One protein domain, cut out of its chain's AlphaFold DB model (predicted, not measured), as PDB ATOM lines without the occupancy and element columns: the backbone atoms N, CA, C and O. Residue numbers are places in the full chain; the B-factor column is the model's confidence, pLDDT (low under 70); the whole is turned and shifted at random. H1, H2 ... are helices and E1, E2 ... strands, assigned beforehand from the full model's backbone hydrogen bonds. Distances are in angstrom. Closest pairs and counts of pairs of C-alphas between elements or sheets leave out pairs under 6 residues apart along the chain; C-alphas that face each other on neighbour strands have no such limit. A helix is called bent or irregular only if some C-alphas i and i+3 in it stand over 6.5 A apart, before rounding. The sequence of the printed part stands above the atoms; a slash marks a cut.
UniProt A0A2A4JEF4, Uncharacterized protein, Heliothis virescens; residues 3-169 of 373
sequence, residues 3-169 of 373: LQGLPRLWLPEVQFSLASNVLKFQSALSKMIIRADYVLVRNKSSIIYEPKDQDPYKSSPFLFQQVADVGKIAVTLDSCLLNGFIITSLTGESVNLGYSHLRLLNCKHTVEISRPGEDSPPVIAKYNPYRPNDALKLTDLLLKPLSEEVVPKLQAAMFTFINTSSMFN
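What this domain is: This is residues 3 to 169 of the 373 residues of an uncharacterized protein of Heliothis virescens (UniProt A0A2A4JEF4). Look first for a long, twisted sheet whose two longest strands, E2 and E3, bend along their course; its half with E1 and E4 curls round the long helix H1. The other half, with E5 and E6, leads to a long unnamed stretch, residues 40 to 69, at one end of the rod, and the short helix H2 lies at the opposite end; residues 131 to 136 stick out. The 167 printed residues hold six named strands and then two named helices, E1 E2 E3 E4 E5 E6 H1 H2, a mixed class; the sheet is branched and its neighbour pairs are antiparallel. The whole is loose, with a radius of gyration of the C-alphas of 21.2 A, and spans 73 by 33 by 23 A.

Where its parts are: Find C-alpha 70 at (-18.666, -61.898, 43.422); from there E3, residues 70 to 91, runs 51.3 A to C-alpha 91 at (14.998, -24.302, 34.383), bending by 74 degrees at residue 79. E2, residues 22 to 39, is 42.5 A long and bends by 74 degrees at residue 28. E1 is residues 9 to 17, 21.8 A. E4, residues 94 to 105, 31.1 A, bends by 62 degrees at residue 99 and runs on into E5, residues 108 to 114, 19.8 A, across a break of 2 residues, at 74 degrees. E6 is residues 123 to 126, 10.1 A. H1, residues 138 to 161, covers 33.9 A with a kink of 41 degrees near residue 146; it is neither bent nor irregular, but only just: C-alphas 141 and 144 are 6.5 A apart. H2, residues 164 to 169, 7.6 A, ends at C-alpha 169, (14.411, -10.596, 30.072).

How they stand to each other: Start at E3, which has E2 on one side and E4 and E5 on the other side, E5 beside residues 72 to 78 and E4 beside 80 to 91. Look for N 34 and O 75, 2.8 A, between E2 and E3; N 83 and O 103, 3.0 A, between E3 and E4; and N 74 and O 112, 2.8 A, between E3 and E5. E1, E2, E3 and E4 form a meander, each strand the antiparallel neighbour of the one before; N 13 and O 26 of the hairpin E1 and E2 are 2.8 A apart. In the hairpin E5 and E6, N 111 and O 125 are 2.8 A apart. The sheet curls round H1; the closest C-alphas of E4 and H1, Leu 104 and Thr 139, are 6.3 A apart. H2 only grazes the sheet, with residues 164 to 165; the closest C-alphas of E4 and H2, Ser 94 and Thr 164, are 6.2 A apart. E1 and E6 are apart. Every O i to N i+4 pair is within hydrogen-bond range in H2, and 15 of 20 are in H1.

The domain as a whole: The C-alphas of Glu 50 and Asn 169, the two farthest apart, are separated by 73.3 A. The printed part has no cut. The links E2 to E3, 30 residues, and E6 to H1, 11 residues, are long. The mean pLDDT of the printed part is 80.8; look for values under 70 in residues 3 to 11, 116 to 120 and 129 to 135.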
ATOM      1  N   LEU A   3      -9.145 -48.035  34.689       50.91
ATOM      2  CA  LEU A   3      -9.773 -46.852  34.104       50.91
ATOM      3  C   LEU A   3      -9.899 -47.099  32.594       50.91
ATOM      4  O   LEU A   3      -8.930 -47.507  31.959       50.91
ATOM      5  N   GLN A   4     -11.089 -46.914  32.021       48.84
ATOM      6  CA  GLN A   4     -11.313 -47.111  30.574       48.84
ATOM      7  C   GLN A   4     -10.834 -45.932  29.714       48.84
ATOM      8  O   GLN A   4     -10.884 -45.997  28.490       48.84
ATOM      9  N   GLY A   5     -10.366 -44.869  30.357       56.38
ATOM     10  CA  GLY A   5      -9.790 -43.683  29.751       56.38
ATOM     11  C   GLY A   5      -9.377 -42.717  30.852       56.38
ATOM     12  O   GLY A   5      -9.901 -42.790  31.969       56.38
ATOM     13  N   LEU A   6      -8.422 -41.841  30.550       58.31
ATOM     14  CA  LEU A   6      -8.045 -40.786  31.478       58.31
ATOM     15  C   LEU A   6      -9.213 -39.788  31.615       58.31
ATOM     16  O   LEU A   6      -9.927 -39.521  30.640       58.31
ATOM     17  N   PRO A   7      -9.472 -39.288  32.831       62.09
ATOM     18  CA  PRO A   7     -10.569 -38.366  33.092       62.09
ATOM     19  C   PRO A   7     -10.425 -37.078  32.268       62.09
ATOM     20  O   PRO A   7      -9.371 -36.444  32.248       62.09
ATOM     21  N   ARG A   8     -11.508 -36.666  31.598       64.62
ATOM     22  CA  ARG A   8     -11.528 -35.425  30.811       64.62
ATOM     23  C   ARG A   8     -11.851 -34.231  31.705       64.62
ATOM     24  O   ARG A   8     -12.967 -34.123  32.228       64.62
ATOM     25  N   LEU A   9     -10.867 -33.348  31.828       68.38
ATOM     26  CA  LEU A   9     -10.983 -32.034  32.452       68.38
ATOM     27  C   LEU A   9     -11.784 -31.101  31.546       68.38
ATOM     28  O   LEU A   9     -11.521 -31.022  30.344       68.38
ATOM     29  N   TRP A  10     -12.751 -30.396  32.121       66.75
ATOM     30  CA  TRP A  10     -13.513 -29.369  31.430       66.75
ATOM     31  C   TRP A  10     -13.058 -27.992  31.914       66.75
ATOM     32  O   TRP A  10     -12.978 -27.768  33.124       66.75
ATOM     33  N   LEU A  11     -12.727 -27.120  30.953       69.56
ATOM     34  CA  LEU A  11     -12.369 -25.706  31.141       69.56
ATOM     35  C   LEU A  11     -11.509 -25.453  32.396       69.56
ATOM     36  O   LEU A  11     -12.001 -24.865  33.356       69.56
ATOM     37  N   PRO A  12     -10.254 -25.945  32.442       77.62
ATOM     38  CA  PRO A  12      -9.395 -25.688  33.588       77.62
ATOM     39  C   PRO A  12      -9.098 -24.188  33.697       77.62
ATOM     40  O   PRO A  12      -8.554 -23.583  32.775       77.62
ATOM     41  N   GLU A  13      -9.429 -23.603  34.840       80.19
ATOM     42  CA  GLU A  13      -8.966 -22.283  35.243       80.19
ATOM     43  C   GLU A  13      -7.574 -22.436  35.845       80.19
ATOM     44  O   GLU A  13      -7.366 -23.235  36.759       80.19
ATOM     45  N   VAL A  14      -6.608 -21.687  35.319       80.94
ATOM     46  CA  VAL A  14      -5.208 -21.763  35.735       80.94
ATOM     47  C   VAL A  14      -4.738 -20.366  36.111       80.94
ATOM     48  O   VAL A  14      -4.901 -19.420  35.345       80.94
ATOM     49  N   GLN A  15      -4.142 -20.240  37.293       82.00
ATOM     50  CA  GLN A  15      -3.551 -19.002  37.779       82.00
ATOM     51  C   GLN A  15      -2.099 -19.260  38.162       82.00
ATOM     52  O   GLN A  15      -1.813 -20.102  39.010       82.00
ATOM     53  N   PHE A  16      -1.187 -18.482  37.591       80.62
ATOM     54  CA  PHE A  16       0.223 -18.531  37.947       80.62
ATOM     55  C   PHE A  16       0.609 -17.308  38.779       80.62
ATOM     56  O   PHE A  16       0.341 -16.173  38.386       80.62
ATOM     57  N   SER A  17       1.217 -17.539  39.942       79.50
ATOM     58  CA  SER A  17       1.713 -16.481  40.822       79.50
ATOM     59  C   SER A  17       3.231 -16.548  40.897       79.50
ATOM     60  O   SER A  17       3.799 -17.435  41.534       79.50
ATOM     61  N   LEU A  18       3.871 -15.575  40.246       70.88
ATOM     62  CA  LEU A  18       5.324 -15.432  40.166       70.88
ATOM     63  C   LEU A  18       5.974 -15.269  41.540       70.88
ATOM     64  O   LEU A  18       6.906 -15.992  41.868       70.88
ATOM     65  N   ALA A  19       5.413 -14.386  42.372       70.94
ATOM     66  CA  ALA A  19       5.904 -14.101  43.724       70.94
ATOM     67  C   ALA A  19       5.846 -15.312  44.669       70.94
ATOM     68  O   ALA A  19       6.377 -15.269  45.775       70.94
ATOM     69  N   SER A  20       5.154 -16.371  44.259       78.56
ATOM     70  CA  SER A  20       4.957 -17.567  45.058       78.56
ATOM     71  C   SER A  20       5.285 -18.843  44.316       78.56
ATOM     72  O   SER A  20       4.862 -19.883  44.807       78.56
ATOM     73  N   ASN A  21       5.912 -18.764  43.131       86.81
ATOM     74  CA  ASN A  21       6.326 -19.902  42.304       86.81
ATOM     75  C   ASN A  21       5.300 -21.049  42.263       86.81
ATOM     76  O   ASN A  21       5.653 -22.226  42.326       86.81
ATOM     77  N   VAL A  22       4.014 -20.696  42.202       89.56
ATOM     78  CA  VAL A  22       2.919 -21.656  42.313       89.56
ATOM     79  C   VAL A  22       1.927 -21.443  41.189       89.56
ATOM     80  O   VAL A  22       1.409 -20.346  40.965       89.56
ATOM     81  N   LEU A  23       1.629 -22.554  40.531       89.25
ATOM     82  CA  LEU A  23       0.557 -22.708  39.576       89.25
ATOM     83  C   LEU A  23      -0.663 -23.277  40.299       89.25
ATOM     84  O   LEU A  23      -0.681 -24.442  40.688       89.25
ATOM     85  N   LYS A  24      -1.689 -22.457  40.493       90.25
ATOM     86  CA  LYS A  24      -2.995 -22.913  40.965       90.25
ATOM     87  C   LYS A  24      -3.825 -23.338  39.777       90.25
ATOM     88  O   LYS A  24      -3.802 -22.677  38.738       90.25
ATOM     89  N   PHE A  25      -4.602 -24.391  39.954       89.12
ATOM     90  CA  PHE A  25      -5.578 -24.754  38.951       89.12
ATOM     91  C   PHE A  25      -6.848 -25.305  39.578       89.12
ATOM     92  O   PHE A  25      -6.845 -25.939  40.635       89.12
ATOM     93  N   GLN A  26      -7.938 -25.079  38.870       89.19
ATOM     94  CA  GLN A  26      -9.245 -25.584  39.209       89.19
ATOM     95  C   GLN A  26      -9.910 -26.071  37.929       89.19
ATOM     96  O   GLN A  26      -9.887 -25.397  36.908       89.19
ATOM     97  N   SER A  27     -10.505 -27.258  37.954       88.19
ATOM     98  CA  SER A  27     -11.212 -27.795  36.796       88.19
ATOM     99  C   SER A  27     -12.403 -28.635  37.217       88.19
ATOM    100  O   SER A  27     -12.368 -29.352  38.219       88.19
ATOM    101  N   ALA A  28     -13.468 -28.570  36.423       86.69
ATOM    102  CA  ALA A  28     -14.592 -29.475  36.566       86.69
ATOM    103  C   ALA A  28     -14.271 -30.805  35.875       86.69
ATOM    104  O   ALA A  28     -13.946 -30.860  34.687       86.69
ATOM    105  N   LEU A  29     -14.399 -31.902  36.613       80.69
ATOM    106  CA  LEU A  29     -14.336 -33.242  36.052       80.69
ATOM    107  C   LEU A  29     -15.722 -33.632  35.555       80.69
ATOM    108  O   LEU A  29     -16.670 -33.748  36.334       80.69
ATOM    109  N   SER A  30     -15.814 -33.844  34.244       78.44
ATOM    110  CA  SER A  30     -17.065 -34.198  33.570       78.44
ATOM    111  C   SER A  30     -17.662 -35.495  34.121       78.44
ATOM    112  O   SER A  30     -18.791 -35.500  34.609       78.44
ATOM    113  N   LYS A  31     -16.891 -36.586  34.052       83.31
ATOM    114  CA  LYS A  31     -17.277 -37.921  34.511       83.31
ATOM    115  C   LYS A  31     -16.052 -38.819  34.636       83.31
ATOM    116  O   LYS A  31     -15.181 -38.805  33.766       83.31
ATOM    117  N   MET A  32     -16.012 -39.648  35.674       84.88
ATOM    118  CA  MET A  32     -15.027 -40.719  35.821       84.88
ATOM    119  C   MET A  32     -15.740 -42.049  36.040       84.88
ATOM    120  O   MET A  32     -16.619 -42.149  36.891       84.88
ATOM    121  N   ILE A  33     -15.348 -43.074  35.279       86.81
ATOM    122  CA  ILE A  33     -15.908 -44.422  35.398       86.81
ATOM    123  C   ILE A  33     -14.789 -45.390  35.753       86.81
ATOM    124  O   ILE A  33     -13.834 -45.592  35.000       86.81
ATOM    125  N   ILE A  34     -14.948 -46.023  36.902       85.69
ATOM    126  CA  ILE A  34     -14.041 -47.022  37.437       85.69
ATOM    127  C   ILE A  34     -14.693 -48.371  37.242       85.69
ATOM    128  O   ILE A  34     -15.761 -48.603  37.794       85.69
ATOM    129  N   ARG A  35     -14.033 -49.287  36.531       87.00
ATOM    130  CA  ARG A  35     -14.475 -50.681  36.459       87.00
ATOM    131  C   ARG A  35     -13.556 -51.573  37.279       87.00
ATOM    132  O   ARG A  35     -12.323 -51.483  37.195       87.00
ATOM    133  N   ALA A  36     -14.167 -52.430  38.078       86.38
ATOM    134  CA  ALA A  36     -13.469 -53.399  38.896       86.38
ATOM    135  C   ALA A  36     -14.287 -54.684  39.027       86.38
ATOM    136  O   ALA A  36     -15.511 -54.680  38.913       86.38
ATOM    137  N   ASP A  37     -13.582 -55.771  39.297       85.56
ATOM    138  CA  ASP A  37     -14.187 -56.965  39.864       85.56
ATOM    139  C   ASP A  37     -14.256 -56.775  41.382       85.56
ATOM    140  O   ASP A  37     -13.370 -56.146  41.976       85.56
ATOM    141  N   TYR A  38     -15.308 -57.291  42.007       84.56
ATOM    142  CA  TYR A  38     -15.495 -57.185  43.448       84.56
ATOM    143  C   TYR A  38     -15.660 -58.561  44.090       84.56
ATOM    144  O   TYR A  38     -16.143 -59.510  43.471       84.56
ATOM    145  N   VAL A  39     -15.297 -58.628  45.370       82.56
ATOM    146  CA  VAL A  39     -15.624 -59.730  46.277       82.56
ATOM    147  C   VAL A  39     -16.225 -59.108  47.534       82.56
ATOM    148  O   VAL A  39     -15.585 -58.276  48.176       82.56
ATOM    149  N   LEU A  40     -17.460 -59.474  47.864       79.88
ATOM    150  CA  LEU A  40     -18.169 -59.033  49.059       79.88
ATOM    151  C   LEU A  40     -18.082 -60.104  50.131       79.88
ATOM    152  O   LEU A  40     -18.360 -61.278  49.901       79.88
ATOM    153  N   VAL A  41     -17.778 -59.650  51.337       77.06
ATOM    154  CA  VAL A  41     -17.943 -60.429  52.557       77.06
ATOM    155  C   VAL A  41     -19.009 -59.714  53.368       77.06
ATOM    156  O   VAL A  41     -18.789 -58.603  53.850       77.06
ATOM    157  N   ARG A  42     -20.198 -60.313  53.455       75.88
ATOM    158  CA  ARG A  42     -21.353 -59.717  54.134       75.88
ATOM    159  C   ARG A  42     -22.020 -60.722  55.052       75.88
ATOM    160  O   ARG A  42     -22.040 -61.919  54.784       75.88
ATOM    161  N   ASN A  43     -22.595 -60.206  56.125       74.62
ATOM    162  CA  ASN A  43     -23.425 -60.997  57.009       74.62
ATOM    163  C   ASN A  43     -24.742 -61.338  56.290       74.62
ATOM    164  O   ASN A  43     -25.519 -60.436  55.975       74.62
ATOM    165  N   LYS A  44     -25.002 -62.629  56.037       76.88
ATOM    166  CA  LYS A  44     -26.223 -63.092  55.348       76.88
ATOM    167  C   LYS A  44     -27.514 -62.723  56.088       76.88
ATOM    168  O   LYS A  44     -28.544 -62.559  55.444       76.88
ATOM    169  N   SER A  45     -27.452 -62.525  57.410       76.94
ATOM    170  CA  SER A  45     -28.593 -62.039  58.208       76.94
ATOM    171  C   SER A  45     -28.923 -60.560  57.979       76.94
ATOM    172  O   SER A  45     -30.017 -60.120  58.303       76.94
ATOM    173  N   SER A  46     -27.996 -59.786  57.408       80.62
ATOM    174  CA  SER A  46     -28.186 -58.366  57.082       80.62
ATOM    175  C   SER A  46     -28.621 -58.145  55.630       80.62
ATOM    176  O   SER A  46     -28.660 -57.001  55.177       80.62
ATOM    177  N   ILE A  47     -28.892 -59.221  54.883       85.81
ATOM    178  CA  ILE A  47     -29.372 -59.129  53.504       85.81
ATOM    179  C   ILE A  47     -30.830 -58.678  53.499       85.81
ATOM    180  O   ILE A  47     -31.665 -59.203  54.233       85.81
ATOM    181  N   ILE A  48     -31.127 -57.720  52.628       87.31
ATOM    182  CA  ILE A  48     -32.477 -57.227  52.374       87.31
ATOM    183  C   ILE A  48     -33.049 -58.043  51.215       87.31
ATOM    184  O   ILE A  48     -32.638 -57.874  50.062       87.31
ATOM    185  N   TYR A  49     -33.961 -58.957  51.544       85.12
ATOM    186  CA  TYR A  49     -34.586 -59.880  50.591       85.12
ATOM    187  C   TYR A  49     -35.750 -59.222  49.848       85.12
ATOM    188  O   TYR A  49     -35.802 -59.239  48.623       85.12
ATOM    189  N   GLU A  50     -36.633 -58.553  50.586       85.06
ATOM    190  CA  GLU A  50     -37.842 -57.929  50.054       85.06
ATOM    191  C   GLU A  50     -37.516 -56.787  49.071       85.06
ATOM    192  O   GLU A  50     -36.943 -55.777  49.488       85.06
ATOM    193  N   PRO A  51     -37.904 -56.877  47.780       82.19
ATOM    194  CA  PRO A  51     -37.593 -55.849  46.780       82.19
ATOM    195  C   PRO A  51     -38.097 -54.449  47.154       82.19
ATOM    196  O   PRO A  51     -37.440 -53.456  46.859       82.19
ATOM    197  N   LYS A  52     -39.236 -54.367  47.852       84.56
ATOM    198  CA  LYS A  52     -39.818 -53.111  48.362       84.56
ATOM    199  C   LYS A  52     -38.943 -52.402  49.404       84.56
ATOM    200  O   LYS A  52     -39.034 -51.186  49.536       84.56
ATOM    201  N   ASP A  53     -38.108 -53.154  50.119       83.81
ATOM    202  CA  ASP A  53     -37.247 -52.646  51.191       83.81
ATOM    203  C   ASP A  53     -35.822 -52.355  50.683       83.81
ATOM    204  O   ASP A  53     -35.004 -51.760  51.391       83.81
ATOM    205  N   GLN A  54     -35.517 -52.731  49.435       81.62
ATOM    206  CA  GLN A  54     -34.254 -52.436  48.757       81.62
ATOM    207  C   GLN A  54     -34.231 -50.986  48.254       81.62
ATOM    208  O   GLN A  54     -34.267 -50.708  47.058       81.62
ATOM    209  N   ASP A  55     -34.165 -50.043  49.193       80.12
ATOM    210  CA  ASP A  55     -34.048 -48.616  48.899       80.12
ATOM    211  C   ASP A  55     -32.572 -48.164  48.977       80.12
ATOM    212  O   ASP A  55     -32.004 -48.097  50.078       80.12
ATOM    213  N   PRO A  56     -31.927 -47.820  47.842       72.25
ATOM    214  CA  PRO A  56     -30.528 -47.389  47.814       72.25
ATOM    215  C   PRO A  56     -30.287 -46.041  48.503       72.25
ATOM    216  O   PRO A  56     -29.139 -45.674  48.742       72.25
ATOM    217  N   TYR A  57     -31.344 -45.295  48.835       72.81
ATOM    218  CA  TYR A  57     -31.253 -44.064  49.615       72.81
ATOM    219  C   TYR A  57     -31.258 -44.314  51.128       72.81
ATOM    220  O   TYR A  57     -30.829 -43.442  51.884       72.81
ATOM    221  N   LYS A  58     -31.720 -45.487  51.579       79.38
ATOM    222  CA  LYS A  58     -31.823 -45.838  53.007       79.38
ATOM    223  C   LYS A  58     -30.802 -46.878  53.446       79.38
ATOM    224  O   LYS A  58     -30.431 -46.907  54.615       79.38
ATOM    225  N   SER A  59     -30.358 -47.731  52.528       81.75
ATOM    226  CA  SER A  59     -29.471 -48.856  52.816       81.75
ATOM    227  C   SER A  59     -28.348 -48.969  51.794       81.75
ATOM    228  O   SER A  59     -28.470 -48.547  50.647       81.75
ATOM    229  N   SER A  60     -27.231 -49.567  52.214       85.56
ATOM    230  CA  SER A  60     -26.122 -49.862  51.304       85.56
ATOM    231  C   SER A  60     -26.580 -50.845  50.216       85.56
ATOM    232  O   SER A  60     -27.103 -51.906  50.568       85.56
ATOM    233  N   PRO A  61     -26.328 -50.570  48.921       87.69
ATOM    234  CA  PRO A  61     -26.751 -51.454  47.831       87.69
ATOM    235  C   PRO A  61     -26.102 -52.843  47.911       87.69
ATOM    236  O   PRO A  61     -26.655 -53.822  47.425       87.69
ATOM    237  N   PHE A  62     -24.965 -52.966  48.601       87.88
ATOM    238  CA  PHE A  62     -24.281 -54.243  48.835       87.88
ATOM    239  C   PHE A  62     -25.044 -55.200  49.774       87.88
ATOM    240  O   PHE A  62     -24.694 -56.381  49.873       87.88
ATOM    241  N   LEU A  63     -26.086 -54.716  50.459       87.31
ATOM    242  CA  LEU A  63     -26.971 -55.532  51.296       87.31
ATOM    243  C   LEU A  63     -28.133 -56.148  50.511       87.31
ATOM    244  O   LEU A  63     -28.841 -56.993  51.048       87.31
ATOM    245  N   PHE A  64     -28.348 -55.757  49.257       88.62
ATOM    246  CA  PHE A  64     -29.480 -56.251  48.481       88.62
ATOM    247  C   PHE A  64     -29.270 -57.705  48.054       88.62
ATOM    248  O   PHE A  64     -28.164 -58.096  47.670       88.62
ATOM    249  N   GLN A  65     -30.337 -58.507  48.093       85.81
ATOM    250  CA  GLN A  65     -30.285 -59.922  47.708       85.81
ATOM    251  C   GLN A  65     -29.812 -60.123  46.261       85.81
ATOM    252  O   GLN A  65     -29.043 -61.041  45.992       85.81
ATOM    253  N   GLN A  66     -30.226 -59.239  45.351       85.06
ATOM    254  CA  GLN A  66     -29.846 -59.252  43.932       85.06
ATOM    255  C   GLN A  66     -28.342 -59.039  43.684       85.06
ATOM    256  O   GLN A  66     -27.820 -59.438  42.647       85.06
ATOM    257  N   VAL A  67     -27.616 -58.438  44.632       86.62
ATOM    258  CA  VAL A  67     -26.163 -58.287  44.527       86.62
ATOM    259  C   VAL A  67     -25.511 -59.608  44.913       86.62
ATOM    260  O   VAL A  67     -25.636 -60.032  46.055       86.62
ATOM    261  N   ALA A  68     -24.803 -60.258  43.991       83.56
ATOM    262  CA  ALA A  68     -24.038 -61.473  44.282       83.56
ATOM    263  C   ALA A  68     -22.785 -61.168  45.120       83.56
ATOM    264  O   ALA A  68     -22.334 -60.025  45.170       83.56
ATOM    265  N   ASP A  69     -22.177 -62.178  45.747       81.56
ATOM    266  CA  ASP A  69     -20.957 -61.970  46.544       81.56
ATOM    267  C   ASP A  69     -19.705 -61.752  45.674       81.56
ATOM    268  O   ASP A  69     -18.723 -61.181  46.136       81.56
ATOM    269  N   VAL A  70     -19.731 -62.155  44.402       84.62
ATOM    270  CA  VAL A  70     -18.666 -61.898  43.422       84.62
ATOM    271  C   VAL A  70     -19.303 -61.399  42.135       84.62
ATOM    272  O   VAL A  70     -20.310 -61.947  41.686       84.62
ATOM    273  N   GLY A  71     -18.718 -60.375  41.525       86.50
ATOM    274  CA  GLY A  71     -19.251 -59.805  40.295       86.50
ATOM    275  C   GLY A  71     -18.431 -58.632  39.783       86.50
ATOM    276  O   GLY A  71     -17.261 -58.465  40.134       86.50
ATOM    277  N   LYS A  72     -19.067 -57.812  38.945       89.00
ATOM    278  CA  LYS A  72     -18.479 -56.594  38.391       89.00
ATOM    279  C   LYS A  72     -19.136 -55.371  39.006       89.00
ATOM    280  O   LYS A  72     -20.347 -55.329  39.216       89.00
ATOM    281  N   ILE A  73     -18.322 -54.362  39.275       89.06
ATOM    282  CA  ILE A  73     -18.776 -53.062  39.746       89.06
ATOM    283  C   ILE A  73     -18.244 -51.970  38.826       89.06
ATOM    284  O   ILE A  73     -17.063 -51.957  38.457       89.06
ATOM    285  N   ALA A  74     -19.123 -51.039  38.476       90.56
ATOM    286  CA  ALA A  74     -18.740 -49.750  37.942       90.56
ATOM    287  C   ALA A  74     -19.032 -48.664  38.982       90.56
ATOM    288  O   ALA A  74     -20.167 -48.500  39.420       90.56
ATOM    289  N   VAL A  75     -18.004 -47.924  39.395       88.69
ATOM    290  CA  VAL A  75     -18.163 -46.731  40.233       88.69
ATOM    291  C   VAL A  75     -18.058 -45.515  39.330       88.69
ATOM    292  O   VAL A  75     -17.045 -45.307  38.664       88.69
ATOM    293  N   THR A  76     -19.120 -44.727  39.301       89.12
ATOM    294  CA  THR A  76     -19.210 -43.482  38.555       89.12
ATOM    295  C   THR A  76     -19.060 -42.310  39.514       89.12
ATOM    296  O   THR A  76     -19.810 -42.211  40.488       89.12
ATOM    297  N   LEU A  77     -18.101 -41.428  39.233       88.06
ATOM    298  CA  LEU A  77     -17.939 -40.148  39.910       88.06
ATOM    299  C   LEU A  77     -18.320 -39.026  38.945       88.06
ATOM    300  O   LEU A  77     -17.694 -38.875  37.894       88.06
ATOM    301  N   ASP A  78     -19.324 -38.242  39.329       86.88
ATOM    302  CA  ASP A  78     -19.869 -37.135  38.544       86.88
ATOM    303  C   ASP A  78     -19.810 -35.819  39.334       86.88
ATOM    304  O   ASP A  78     -19.820 -35.807  40.568       86.88
ATOM    305  N   SER A  79     -19.796 -34.692  38.611       84.88
ATOM    306  CA  SER A  79     -19.804 -33.332  39.185       84.88
ATOM    307  C   SER A  79     -18.654 -33.045  40.167       84.88
ATOM    308  O   SER A  79     -18.800 -32.219  41.064       84.88
ATOM    309  N   CYS A  80     -17.517 -33.724  40.014       87.56
ATOM    310  CA  CYS A  80     -16.339 -33.489  40.840       87.56
ATOM    311  C   CYS A  80     -15.650 -32.177  40.445       87.56
ATOM    312  O   CYS A  80     -15.471 -31.889  39.261       87.56
ATOM    313  N   LEU A  81     -15.178 -31.426  41.434       89.31
ATOM    314  CA  LEU A  81     -14.250 -30.320  41.241       89.31
ATOM    315  C   LEU A  81     -12.839 -30.809  41.576       89.31
ATOM    316  O   LEU A  81     -12.578 -31.199  42.714       89.31
ATOM    317  N   LEU A  82     -11.942 -30.797  40.595       89.75
ATOM    318  CA  LEU A  82     -10.517 -30.989  40.820       89.75
ATOM    319  C   LEU A  82      -9.902 -29.627  41.137       89.75
ATOM    320  O   LEU A  82      -9.961 -28.716  40.317       89.75
ATOM    321  N   ASN A  83      -9.329 -29.493  42.324       90.94
ATOM    322  CA  ASN A  83      -8.619 -28.294  42.753       90.94
ATOM    323  C   ASN A  83      -7.216 -28.690  43.197       90.94
ATOM    324  O   ASN A  83      -7.037 -29.737  43.822       90.94
ATOM    325  N   GLY A  84      -6.231 -27.858  42.902       90.75
ATOM    326  CA  GLY A  84      -4.885 -28.101  43.361       90.75
ATOM    327  C   GLY A  84      -3.935 -26.955  43.097       90.75
ATOM    328  O   GLY A  84      -4.269 -25.930  42.495       90.75
ATOM    329  N   PHE A  85      -2.714 -27.154  43.561       91.56
ATOM    330  CA  PHE A  85      -1.602 -26.295  43.223       91.56
ATOM    331  C   PHE A  85      -0.362 -27.127  42.927       91.56
ATOM    332  O   PHE A  85      -0.215 -28.247  43.418       91.56
ATOM    333  N   ILE A  86       0.515 -26.568  42.105       92.31
ATOM    334  CA  ILE A  86       1.779 -27.171  41.709       92.31
ATOM    335  C   ILE A  86       2.885 -26.154  41.950       92.31
ATOM    336  O   ILE A  86       2.746 -24.984  41.582       92.31
ATOM    337  N   ILE A  87       3.972 -26.600  42.573       92.19
ATOM    338  CA  ILE A  87       5.177 -25.793  42.736       92.19
ATOM    339  C   ILE A  87       5.946 -25.801  41.421       92.19
ATOM    340  O   ILE A  87       6.170 -26.848  40.816       92.19
ATOM    341  N   THR A  88       6.344 -24.617  40.981       90.25
ATOM    342  CA  THR A  88       7.087 -24.419  39.742       90.25
ATOM    343  C   THR A  88       8.520 -23.998  40.029       90.25
ATOM    344  O   THR A  88       8.748 -23.181  40.926       90.25
ATOM    345  N   SER A  89       9.463 -24.463  39.221       88.50
ATOM    346  CA  SER A  89      10.848 -23.991  39.216       88.50
ATOM    347  C   SER A  89      11.252 -23.525  37.820       88.50
ATOM    348  O   SER A  89      10.764 -24.027  36.811       88.50
ATOM    349  N   LEU A  90      12.129 -22.532  37.746       85.44
ATOM    350  CA  LEU A  90      12.703 -22.059  36.497       85.44
ATOM    351  C   LEU A  90      13.883 -22.959  36.121       85.44
ATOM    352  O   LEU A  90      14.771 -23.227  36.927       85.44
ATOM    353  N   THR A  91      13.908 -23.459  34.888       82.50
ATOM    354  CA  THR A  91      14.998 -24.302  34.383       82.50
ATOM    355  C   THR A  91      15.271 -23.970  32.924       82.50
ATOM    356  O   THR A  91      14.412 -24.140  32.059       82.50
ATOM    357  N   GLY A  92      16.476 -23.476  32.634       81.38
ATOM    358  CA  GLY A  92      16.774 -22.904  31.320       81.38
ATOM    359  C   GLY A  92      15.896 -21.679  31.046       81.38
ATOM    360  O   GLY A  92      15.800 -20.791  31.887       81.38
ATOM    361  N   GLU A  93      15.242 -21.676  29.889       78.06
ATOM    362  CA  GLU A  93      14.236 -20.682  29.470       78.06
ATOM    363  C   GLU A  93      12.798 -21.151  29.749       78.06
ATOM    364  O   GLU A  93      11.826 -20.657  29.173       78.06
ATOM    365  N   SER A  94      12.644 -22.150  30.617       79.44
ATOM    366  CA  SER A  94      11.374 -22.828  30.825       79.44
ATOM    367  C   SER A  94      10.966 -22.959  32.282       79.44
ATOM    368  O   SER A  94      11.743 -22.685  33.197       79.44
ATOM    369  N   VAL A  95       9.722 -23.393  32.482       82.56
ATOM    370  CA  VAL A  95       9.157 -23.681  33.796       82.56
ATOM    371  C   VAL A  95       8.992 -25.189  33.953       82.56
ATOM    372  O   VAL A  95       8.251 -25.827  33.207       82.56
ATOM    373  N   ASN A  96       9.656 -25.746  34.956       86.69
ATOM    374  CA  ASN A  96       9.457 -27.109  35.412       86.69
ATOM    375  C   ASN A  96       8.372 -27.168  36.487       86.69
ATOM    376  O   ASN A  96       8.218 -26.258  37.303       86.69
ATOM    377  N   LEU A  97       7.612 -28.262  36.472       88.69
ATOM    378  CA  LEU A  97       6.587 -28.564  37.463       88.69
ATOM    379  C   LEU A  97       7.128 -29.616  38.435       88.69
ATOM    380  O   LEU A  97       7.627 -30.652  38.001       88.69
ATOM    381  N   GLY A  98       7.035 -29.332  39.730       87.50
ATOM    382  CA  GLY A  98       7.440 -30.224  40.810       87.50
ATOM    383  C   GLY A  98       6.236 -30.765  41.581       87.50
ATOM    384  O   GLY A  98       5.289 -31.293  40.999       87.50
ATOM    385  N   TYR A  99       6.282 -30.619  42.903       90.44
ATOM    386  CA  TYR A  99       5.275 -31.061  43.860       90.44
ATOM    387  C   TYR A  99       3.882 -30.610  43.440       90.44
ATOM    388  O   TYR A  99       3.654 -29.429  43.159       90.44
ATOM    389  N   SER A 100       2.947 -31.556  43.439       90.31
ATOM    390  CA  SER A 100       1.550 -31.333  43.087       90.31
ATOM    391  C   SER A 100       0.649 -31.719  44.251       90.31
ATOM    392  O   SER A 100       0.580 -32.892  44.612       90.31
ATOM    393  N   HIS A 101      -0.108 -30.762  44.775       90.06
ATOM    394  CA  HIS A 101      -1.149 -31.019  45.759       90.06
ATOM    395  C   HIS A 101      -2.515 -30.977  45.081       90.06
ATOM    396  O   HIS A 101      -2.970 -29.905  44.672       90.06
ATOM    397  N   LEU A 102      -3.168 -32.132  44.943       88.50
ATOM    398  CA  LEU A 102      -4.442 -32.275  44.236       88.50
ATOM    399  C   LEU A 102      -5.543 -32.751  45.179       88.50
ATOM    400  O   LEU A 102      -5.315 -33.605  46.029       88.50
ATOM    401  N   ARG A 103      -6.767 -32.249  45.002       88.19
ATOM    402  CA  ARG A 103      -7.947 -32.680  45.759       88.19
ATOM    403  C   ARG A 103      -9.178 -32.765  44.872       88.19
ATOM    404  O   ARG A 103      -9.441 -31.887  44.051       88.19
ATOM    405  N   LEU A 104      -9.966 -33.815  45.092       87.50
ATOM    406  CA  LEU A 104     -11.295 -33.982  44.514       87.50
ATOM    407  C   LEU A 104     -12.354 -33.532  45.515       87.50
ATOM    408  O   LEU A 104     -12.453 -34.072  46.616       87.50
ATOM    409  N   LEU A 105     -13.161 -32.559  45.116       86.75
ATOM    410  CA  LEU A 105     -14.211 -31.966  45.934       86.75
ATOM    411  C   LEU A 105     -15.580 -32.195  45.285       86.75
ATOM    412  O   LEU A 105     -15.693 -32.342  44.070       86.75
ATOM    413  N   ASN A 106     -16.632 -32.203  46.105       86.06
ATOM    414  CA  ASN A 106     -18.037 -32.207  45.670       86.06
ATOM    415  C   ASN A 106     -18.457 -33.363  44.736       86.06
ATOM    416  O   ASN A 106     -19.456 -33.264  44.028       86.06
ATOM    417  N   CYS A 107     -17.732 -34.482  44.764       85.19
ATOM    418  CA  CYS A 107     -18.022 -35.649  43.939       85.19
ATOM    419  C   CYS A 107     -19.345 -36.334  44.312       85.19
ATOM    420  O   CYS A 107     -19.563 -36.729  45.463       85.19
ATOM    421  N   LYS A 108     -20.196 -36.568  43.309       87.69
ATOM    422  CA  LYS A 108     -21.364 -37.450  43.410       87.69
ATOM    423  C   LYS A 108     -20.966 -38.851  42.974       87.69
ATOM    424  O   LYS A 108     -20.372 -39.024  41.916       87.69
ATOM    425  N   HIS A 109     -21.321 -39.839  43.781       87.56
ATOM    426  CA  HIS A 109     -20.899 -41.221  43.595       87.56
ATOM    427  C   HIS A 109     -22.112 -42.099  43.312       87.56
ATOM    428  O   HIS A 109     -23.066 -42.135  44.099       87.56
ATOM    429  N   THR A 110     -22.047 -42.824  42.205       89.75
ATOM    430  CA  THR A 110     -23.052 -43.806  41.802       89.75
ATOM    431  C   THR A 110     -22.349 -45.134  41.572       89.75
ATOM    432  O   THR A 110     -21.291 -45.173  40.949       89.75
ATOM    433  N   VAL A 111     -22.915 -46.223  42.075       89.88
ATOM    434  CA  VAL A 111     -22.433 -47.577  41.807       89.88
ATOM    435  C   VAL A 111     -23.420 -48.298  40.910       89.88
ATOM    436  O   VAL A 111     -24.629 -48.179  41.089       89.88
ATOM    437  N   GLU A 112     -22.884 -49.041  39.957       90.31
ATOM    438  CA  GLU A 112     -23.596 -50.006  39.135       90.31
ATOM    439  C   GLU A 112     -22.991 -51.377  39.424       90.31
ATOM    440  O   GLU A 112     -21.805 -51.615  39.178       90.31
ATOM    441  N   ILE A 113     -23.793 -52.265  40.001       89.56
ATOM    442  CA  ILE A 113     -23.379 -53.613  40.379       89.56
ATOM    443  C   ILE A 113     -24.061 -54.582  39.424       89.56
ATOM    444  O   ILE A 113     -25.286 -54.601  39.324       89.56
ATOM    445  N   SER A 114     -23.260 -55.370  38.712       85.56
ATOM    446  CA  SER A 114     -23.747 -56.289  37.686       85.56
ATOM    447  C   SER A 114     -23.094 -57.661  37.806       85.56
ATOM    448  O   SER A 114     -21.940 -57.808  38.229       85.56
ATOM    449  N   ARG A 115     -23.840 -58.683  37.382       75.38
ATOM    450  CA  ARG A 115     -23.337 -60.044  37.228       75.38
ATOM    451  C   ARG A 115     -23.368 -60.433  35.749       75.38
ATOM    452  O   ARG A 115     -24.415 -60.332  35.121       75.38
ATOM    453  N   PRO A 116     -22.245 -60.873  35.162       65.31
ATOM    454  CA  PRO A 116     -22.254 -61.370  33.791       65.31
ATOM    455  C   PRO A 116     -23.082 -62.660  33.684       65.31
ATOM    456  O   PRO A 116     -22.802 -63.611  34.411       65.31
ATOM    457  N   GLY A 117     -24.035 -62.712  32.750       64.44
ATOM    458  CA  GLY A 117     -24.703 -63.955  32.336       64.44
ATOM    459  C   GLY A 117     -25.954 -64.367  33.119       64.44
ATOM    460  O   GLY A 117     -26.487 -65.433  32.839       64.44
ATOM    461  N   GLU A 118     -26.436 -63.553  34.060       60.78
ATOM    462  CA  GLU A 118     -27.799 -63.680  34.592       60.78
ATOM    463  C   GLU A 118     -28.638 -62.534  34.018       60.78
ATOM    464  O   GLU A 118     -28.182 -61.393  34.031       60.78
ATOM    465  N   ASP A 119     -29.854 -62.808  33.535       66.25
ATOM    466  CA  ASP A 119     -30.807 -61.803  33.018       66.25
ATOM    467  C   ASP A 119     -31.348 -60.853  34.116       66.25
ATOM    468  O   ASP A 119     -32.414 -60.249  33.983       66.25
ATOM    469  N   SER A 120     -30.638 -60.725  35.241       69.88
ATOM    470  CA  SER A 120     -30.982 -59.819  36.327       69.88
ATOM    471  C   SER A 120     -30.534 -58.389  35.990       69.88
ATOM    472  O   SER A 120     -29.391 -58.168  35.574       69.88
ATOM    473  N   PRO A 121     -31.417 -57.385  36.148       78.44
ATOM    474  CA  PRO A 121     -31.048 -56.001  35.890       78.44
ATOM    475  C   PRO A 121     -29.956 -55.539  36.872       78.44
ATOM    476  O   PRO A 121     -29.953 -55.954  38.034       78.44
ATOM    477  N   PRO A 122     -29.025 -54.669  36.441       85.62
ATOM    478  CA  PRO A 122     -27.975 -54.164  37.312       85.62
ATOM    479  C   PRO A 122     -28.546 -53.280  38.427       85.62
ATOM    480  O   PRO A 122     -29.487 -52.512  38.224       85.62
ATOM    481  N   VAL A 123     -27.916 -53.328  39.601       87.00
ATOM    482  CA  VAL A 123     -28.260 -52.442  40.720       87.00
ATOM    483  C   VAL A 123     -27.557 -51.113  40.530       87.00
ATOM    484  O   VAL A 123     -26.333 -51.049  40.644       87.00
ATOM    485  N   ILE A 124     -28.324 -50.053  40.280       88.25
ATOM    486  CA  ILE A 124     -27.807 -48.689  40.138       88.25
ATOM    487  C   ILE A 124     -28.239 -47.867  41.349       88.25
ATOM    488  O   ILE A 124     -29.428 -47.685  41.601       88.25
ATOM    489  N   ALA A 125     -27.268 -47.363  42.107       87.31
ATOM    490  CA  ALA A 125     -27.520 -46.702  43.382       87.31
ATOM    491  C   ALA A 125     -26.562 -45.535  43.622       87.31
ATOM    492  O   ALA A 125     -25.370 -45.630  43.325       87.31
ATOM    493  N   LYS A 126     -27.053 -44.453  44.241       84.00
ATOM    494  CA  LYS A 126     -26.153 -43.466  44.856       84.00
ATOM    495  C   LYS A 126     -25.460 -44.130  46.039       84.00
ATOM    496  O   LYS A 126     -26.099 -44.815  46.828       84.00
ATOM    497  N   TYR A 127     -24.161 -43.920  46.175       77.50
ATOM    498  CA  TYR A 127     -23.385 -44.562  47.227       77.50
ATOM    499  C   TYR A 127     -22.336 -43.599  47.741       77.50
ATOM    500  O   TYR A 127     -21.435 -43.252  46.995       77.50
ATOM    501  N   ASN A 128     -22.428 -43.170  48.998       74.38
ATOM    502  CA  ASN A 128     -21.349 -42.406  49.614       74.38
ATOM    503  C   ASN A 128     -20.382 -43.379  50.310       74.38
ATOM    504  O   ASN A 128     -20.714 -43.872  51.390       74.38
ATOM    505  N   PRO A 129     -19.207 -43.677  49.725       67.25
ATOM    506  CA  PRO A 129     -18.258 -44.610  50.323       67.25
ATOM    507  C   PRO A 129     -17.586 -44.065  51.591       67.25
ATOM    508  O   PRO A 129     -16.870 -44.821  52.242       67.25
ATOM    509  N   TYR A 130     -17.758 -42.782  51.928       68.31
ATOM    510  CA  TYR A 130     -16.933 -42.116  52.932       68.31
ATOM    511  C   TYR A 130     -17.628 -41.965  54.277       68.31
ATOM    512  O   TYR A 130     -18.718 -41.399  54.381       68.31
ATOM    513  N   ARG A 131     -16.928 -42.381  55.332       65.00
ATOM    514  CA  ARG A 131     -17.219 -41.993  56.712       65.00
ATOM    515  C   ARG A 131     -16.221 -40.921  57.175       65.00
ATOM    516  O   ARG A 131     -15.094 -40.893  56.682       65.00
ATOM    517  N   PRO A 132     -16.580 -40.076  58.163       50.94
ATOM    518  CA  PRO A 132     -15.714 -39.001  58.666       50.94
ATOM    519  C   PRO A 132     -14.316 -39.441  59.150       50.94
ATOM    520  O   PRO A 132     -13.416 -38.614  59.197       50.94
ATOM    521  N   ASN A 133     -14.119 -40.733  59.455       58.09
ATOM    522  CA  ASN A 133     -12.883 -41.292  60.026       58.09
ATOM    523  C   ASN A 133     -12.168 -42.302  59.105       58.09
ATOM    524  O   ASN A 133     -11.370 -43.122  59.579       58.09
ATOM    525  N   ASP A 134     -12.496 -42.330  57.813       63.91
ATOM    526  CA  ASP A 134     -11.771 -43.179  56.865       63.91
ATOM    527  C   ASP A 134     -10.428 -42.538  56.499       63.91
ATOM    528  O   ASP A 134     -10.364 -41.349  56.195       63.91
ATOM    529  N   ALA A 135      -9.355 -43.331  56.587       61.84
ATOM    530  CA  ALA A 135      -7.988 -42.830  56.476       61.84
ATOM    531  C   ALA A 135      -7.563 -42.598  55.022       61.84
ATOM    532  O   ALA A 135      -7.061 -41.527  54.712       61.84
ATOM    533  N   LEU A 136      -7.805 -43.574  54.139       70.75
ATOM    534  CA  LEU A 136      -7.572 -43.451  52.701       70.75
ATOM    535  C   LEU A 136      -8.908 -43.550  51.969       70.75
ATOM    536  O   LEU A 136      -9.603 -44.569  52.043       70.75
ATOM    537  N   LYS A 137      -9.288 -42.481  51.277       76.19
ATOM    538  CA  LYS A 137     -10.528 -42.409  50.512       76.19
ATOM    539  C   LYS A 137     -10.289 -42.935  49.104       76.19
ATOM    540  O   LYS A 137      -9.210 -42.818  48.532       76.19
ATOM    541  N   LEU A 138     -11.350 -43.458  48.492       76.88
ATOM    542  CA  LEU A 138     -11.365 -43.761  47.061       76.88
ATOM    543  C   LEU A 138     -10.918 -42.553  46.218       76.88
ATOM    544  O   LEU A 138     -10.237 -42.756  45.226       76.88
ATOM    545  N   THR A 139     -11.251 -41.319  46.613       77.69
ATOM    546  CA  THR A 139     -10.774 -40.111  45.924       77.69
ATOM    547  C   THR A 139      -9.258 -40.000  45.943       77.69
ATOM    548  O   THR A 139      -8.685 -39.661  44.917       77.69
ATOM    549  N   ASP A 140      -8.615 -40.349  47.055       77.00
ATOM    550  CA  ASP A 140      -7.164 -40.228  47.233       77.00
ATOM    551  C   ASP A 140      -6.443 -41.229  46.321       77.00
ATOM    552  O   ASP A 140      -5.520 -40.879  45.593       77.00
ATOM    553  N   LEU A 141      -6.980 -42.453  46.223       75.75
ATOM    554  CA  LEU A 141      -6.516 -43.469  45.269       75.75
ATOM    555  C   LEU A 141      -6.650 -43.037  43.797       75.75
ATOM    556  O   LEU A 141      -5.939 -43.556  42.937       75.75
ATOM    557  N   LEU A 142      -7.566 -42.113  43.495       79.94
ATOM    558  CA  LEU A 142      -7.795 -41.589  42.147       79.94
ATOM    559  C   LEU A 142      -6.934 -40.364  41.826       79.94
ATOM    560  O   LEU A 142      -6.783 -40.040  40.649       79.94
ATOM    561  N   LEU A 143      -6.349 -39.700  42.827       82.69
ATOM    562  CA  LEU A 143      -5.516 -38.516  42.605       82.69
ATOM    563  C   LEU A 143      -4.264 -38.838  41.798       82.69
ATOM    564  O   LEU A 143      -3.869 -38.038  40.959       82.69
ATOM    565  N   LYS A 144      -3.669 -40.016  41.995       79.00
ATOM    566  CA  LYS A 144      -2.485 -40.431  41.238       79.00
ATOM    567  C   LYS A 144      -2.739 -40.540  39.725       79.00
ATOM    568  O   LYS A 144      -2.075 -39.822  38.984       79.00
ATOM    569  N   PRO A 145      -3.702 -41.349  39.236       78.62
ATOM    570  CA  PRO A 145      -3.985 -41.405  37.800       78.62
ATOM    571  C   PRO A 145      -4.519 -40.075  37.244       78.62
ATOM    572  O   PRO A 145      -4.349 -39.796  36.062       78.62
ATOM    573  N   LEU A 146      -5.157 -39.239  38.074       81.75
ATOM    574  CA  LEU A 146      -5.491 -37.863  37.697       81.75
ATOM    575  C   LEU A 146      -4.233 -37.017  37.485       81.75
ATOM    576  O   LEU A 146      -4.128 -36.340  36.470       81.75
ATOM    577  N   SER A 147      -3.284 -37.069  38.418       83.12
ATOM    578  CA  SER A 147      -2.017 -36.337  38.349       83.12
ATOM    579  C   SER A 147      -1.213 -36.724  37.106       83.12
ATOM    580  O   SER A 147      -0.773 -35.845  36.367       83.12
ATOM    581  N   GLU A 148      -1.136 -38.023  36.802       81.69
ATOM    582  CA  GLU A 148      -0.471 -38.556  35.601       81.69
ATOM    583  C   GLU A 148      -1.055 -38.002  34.285       81.69
ATOM    584  O   GLU A 148      -0.345 -37.938  33.286       81.69
ATOM    585  N   GLU A 149      -2.314 -37.555  34.277       81.12
ATOM    586  CA  GLU A 149      -2.953 -36.916  33.117       81.12
ATOM    587  C   GLU A 149      -2.873 -35.381  33.153       81.12
ATOM    588  O   GLU A 149      -2.705 -34.725  32.124       81.12
ATOM    589  N   VAL A 150      -3.047 -34.780  34.332       83.62
ATOM    590  CA  VAL A 150      -3.162 -33.323  34.492       83.62
ATOM    591  C   VAL A 150      -1.792 -32.655  34.404       83.62
ATOM    592  O   VAL A 150      -1.646 -31.656  33.698       83.62
ATOM    593  N   VAL A 151      -0.789 -33.195  35.102       86.44
ATOM    594  CA  VAL A 151       0.531 -32.564  35.234       86.44
ATOM    595  C   VAL A 151       1.221 -32.399  33.874       86.44
ATOM    596  O   VAL A 151       1.627 -31.275  33.578       86.44
ATOM    597  N   PRO A 152       1.276 -33.413  32.983       85.50
ATOM    598  CA  PRO A 152       1.899 -33.240  31.668       85.50
ATOM    599  C   PRO A 152       1.193 -32.197  30.793       85.50
ATOM    600  O   PRO A 152       1.838 -31.473  30.036       85.50
ATOM    601  N   LYS A 153      -0.136 -32.076  30.907       85.69
ATOM    602  CA  LYS A 153      -0.911 -31.074  30.156       85.69
ATOM    603  C   LYS A 153      -0.664 -29.664  30.667       85.69
ATOM    604  O   LYS A 153      -0.512 -28.750  29.860       85.69
ATOM    605  N   LEU A 154      -0.609 -29.488  31.988       86.25
ATOM    606  CA  LEU A 154      -0.235 -28.211  32.590       86.25
ATOM    607  C   LEU A 154       1.193 -27.838  32.208       86.25
ATOM    608  O   LEU A 154       1.435 -26.692  31.853       86.25
ATOM    609  N   GLN A 155       2.113 -28.802  32.198       84.50
ATOM    610  CA  GLN A 155       3.486 -28.580  31.768       84.50
ATOM    611  C   GLN A 155       3.534 -28.101  30.308       84.50
ATOM    612  O   GLN A 155       4.113 -27.056  30.029       84.50
ATOM    613  N   ALA A 156       2.857 -28.792  29.386       81.44
ATOM    614  CA  ALA A 156       2.778 -28.383  27.980       81.44
ATOM    615  C   ALA A 156       2.147 -26.989  27.797       81.44
ATOM    616  O   ALA A 156       2.633 -26.184  27.000       81.44
ATOM    617  N   ALA A 157       1.090 -26.677  28.554       80.38
ATOM    618  CA  ALA A 157       0.474 -25.353  28.543       80.38
ATOM    619  C   ALA A 157       1.449 -24.277  29.049       80.38
ATOM    620  O   ALA A 157       1.626 -23.258  28.393       80.38
ATOM    621  N   MET A 158       2.139 -24.524  30.161       79.94
ATOM    622  CA  MET A 158       3.141 -23.608  30.713       79.94
ATOM    623  C   MET A 158       4.264 -23.328  29.713       79.94
ATOM    624  O   MET A 158       4.582 -22.166  29.482       79.94
ATOM    625  N   PHE A 159       4.791 -24.363  29.052       75.81
ATOM    626  CA  PHE A 159       5.789 -24.205  27.989       75.81
ATOM    627  C   PHE A 159       5.289 -23.371  26.804       75.81
ATOM    628  O   PHE A 159       6.072 -22.659  26.184       75.81
ATOM    629  N   THR A 160       4.000 -23.461  26.472       73.38
ATOM    630  CA  THR A 160       3.431 -22.772  25.303       73.38
ATOM    631  C   THR A 160       3.050 -21.323  25.612       73.38
ATOM    632  O   THR A 160       3.198 -20.452  24.759       73.38
ATOM    633  N   PHE A 161       2.538 -21.055  26.816       72.06
ATOM    634  CA  PHE A 161       1.940 -19.765  27.174       72.06
ATOM    635  C   PHE A 161       2.848 -18.867  28.017       72.06
ATOM    636  O   PHE A 161       2.659 -17.651  28.008       72.06
ATOM    637  N   ILE A 162       3.826 -19.426  28.737       75.31
ATOM    638  CA  ILE A 162       4.733 -18.658  29.596       75.31
ATOM    639  C   ILE A 162       6.110 -18.590  28.942       75.31
ATOM    640  O   ILE A 162       6.960 -19.457  29.132       75.31
ATOM    641  N   ASN A 163       6.338 -17.520  28.183       74.12
ATOM    642  CA  ASN A 163       7.668 -17.188  27.686       74.12
ATOM    643  C   ASN A 163       8.464 -16.496  28.802       74.12
ATOM    644  O   ASN A 163       8.390 -15.278  28.964       74.12
ATOM    645  N   THR A 164       9.206 -17.285  29.583       76.50
ATOM    646  CA  THR A 164       9.984 -16.762  30.717       76.50
ATOM    647  C   THR A 164      11.023 -15.735  30.260       76.50
ATOM    648  O   THR A 164      11.152 -14.689  30.893       76.50
ATOM    649  N   SER A 165      11.667 -15.957  29.112       77.62
ATOM    650  CA  SER A 165      12.616 -15.013  28.517       77.62
ATOM    651  C   SER A 165      11.966 -13.663  28.216       77.62
ATOM    652  O   SER A 165      12.550 -12.635  28.520       77.62
ATOM    653  N   SER A 166      10.729 -13.635  27.707       78.88
ATOM    654  CA  SER A 166       9.999 -12.377  27.474       78.88
ATOM    655  C   SER A 166       9.493 -11.711  28.758       78.88
ATOM    656  O   SER A 166       9.271 -10.501  28.758       78.88
ATOM    657  N   MET A 167       9.225 -12.482  29.816       80.31
ATOM    658  CA  MET A 167       8.694 -11.951  31.076       80.31
ATOM    659  C   MET A 167       9.786 -11.355  31.959       80.31
ATOM    660  O   MET A 167       9.561 -10.322  32.582       80.31
ATOM    661  N   PHE A 168      10.940 -12.016  32.028       82.44
ATOM    662  CA  PHE A 168      12.028 -11.647  32.931       82.44
ATOM    663  C   PHE A 168      13.218 -11.006  32.211       82.44
ATOM    664  O   PHE A 168      14.020 -10.349  32.861       82.44
ATOM    665  N   ASN A 169      13.329 -11.152  30.885       85.94
ATOM    666  CA  ASN A 169      14.411 -10.596  30.072       85.94
ATOM    667  C   ASN A 169      15.796 -10.893  30.678       85.94
ATOM    668  O   ASN A 169      16.160 -12.055  30.859       85.94
TER     669      ASN A 169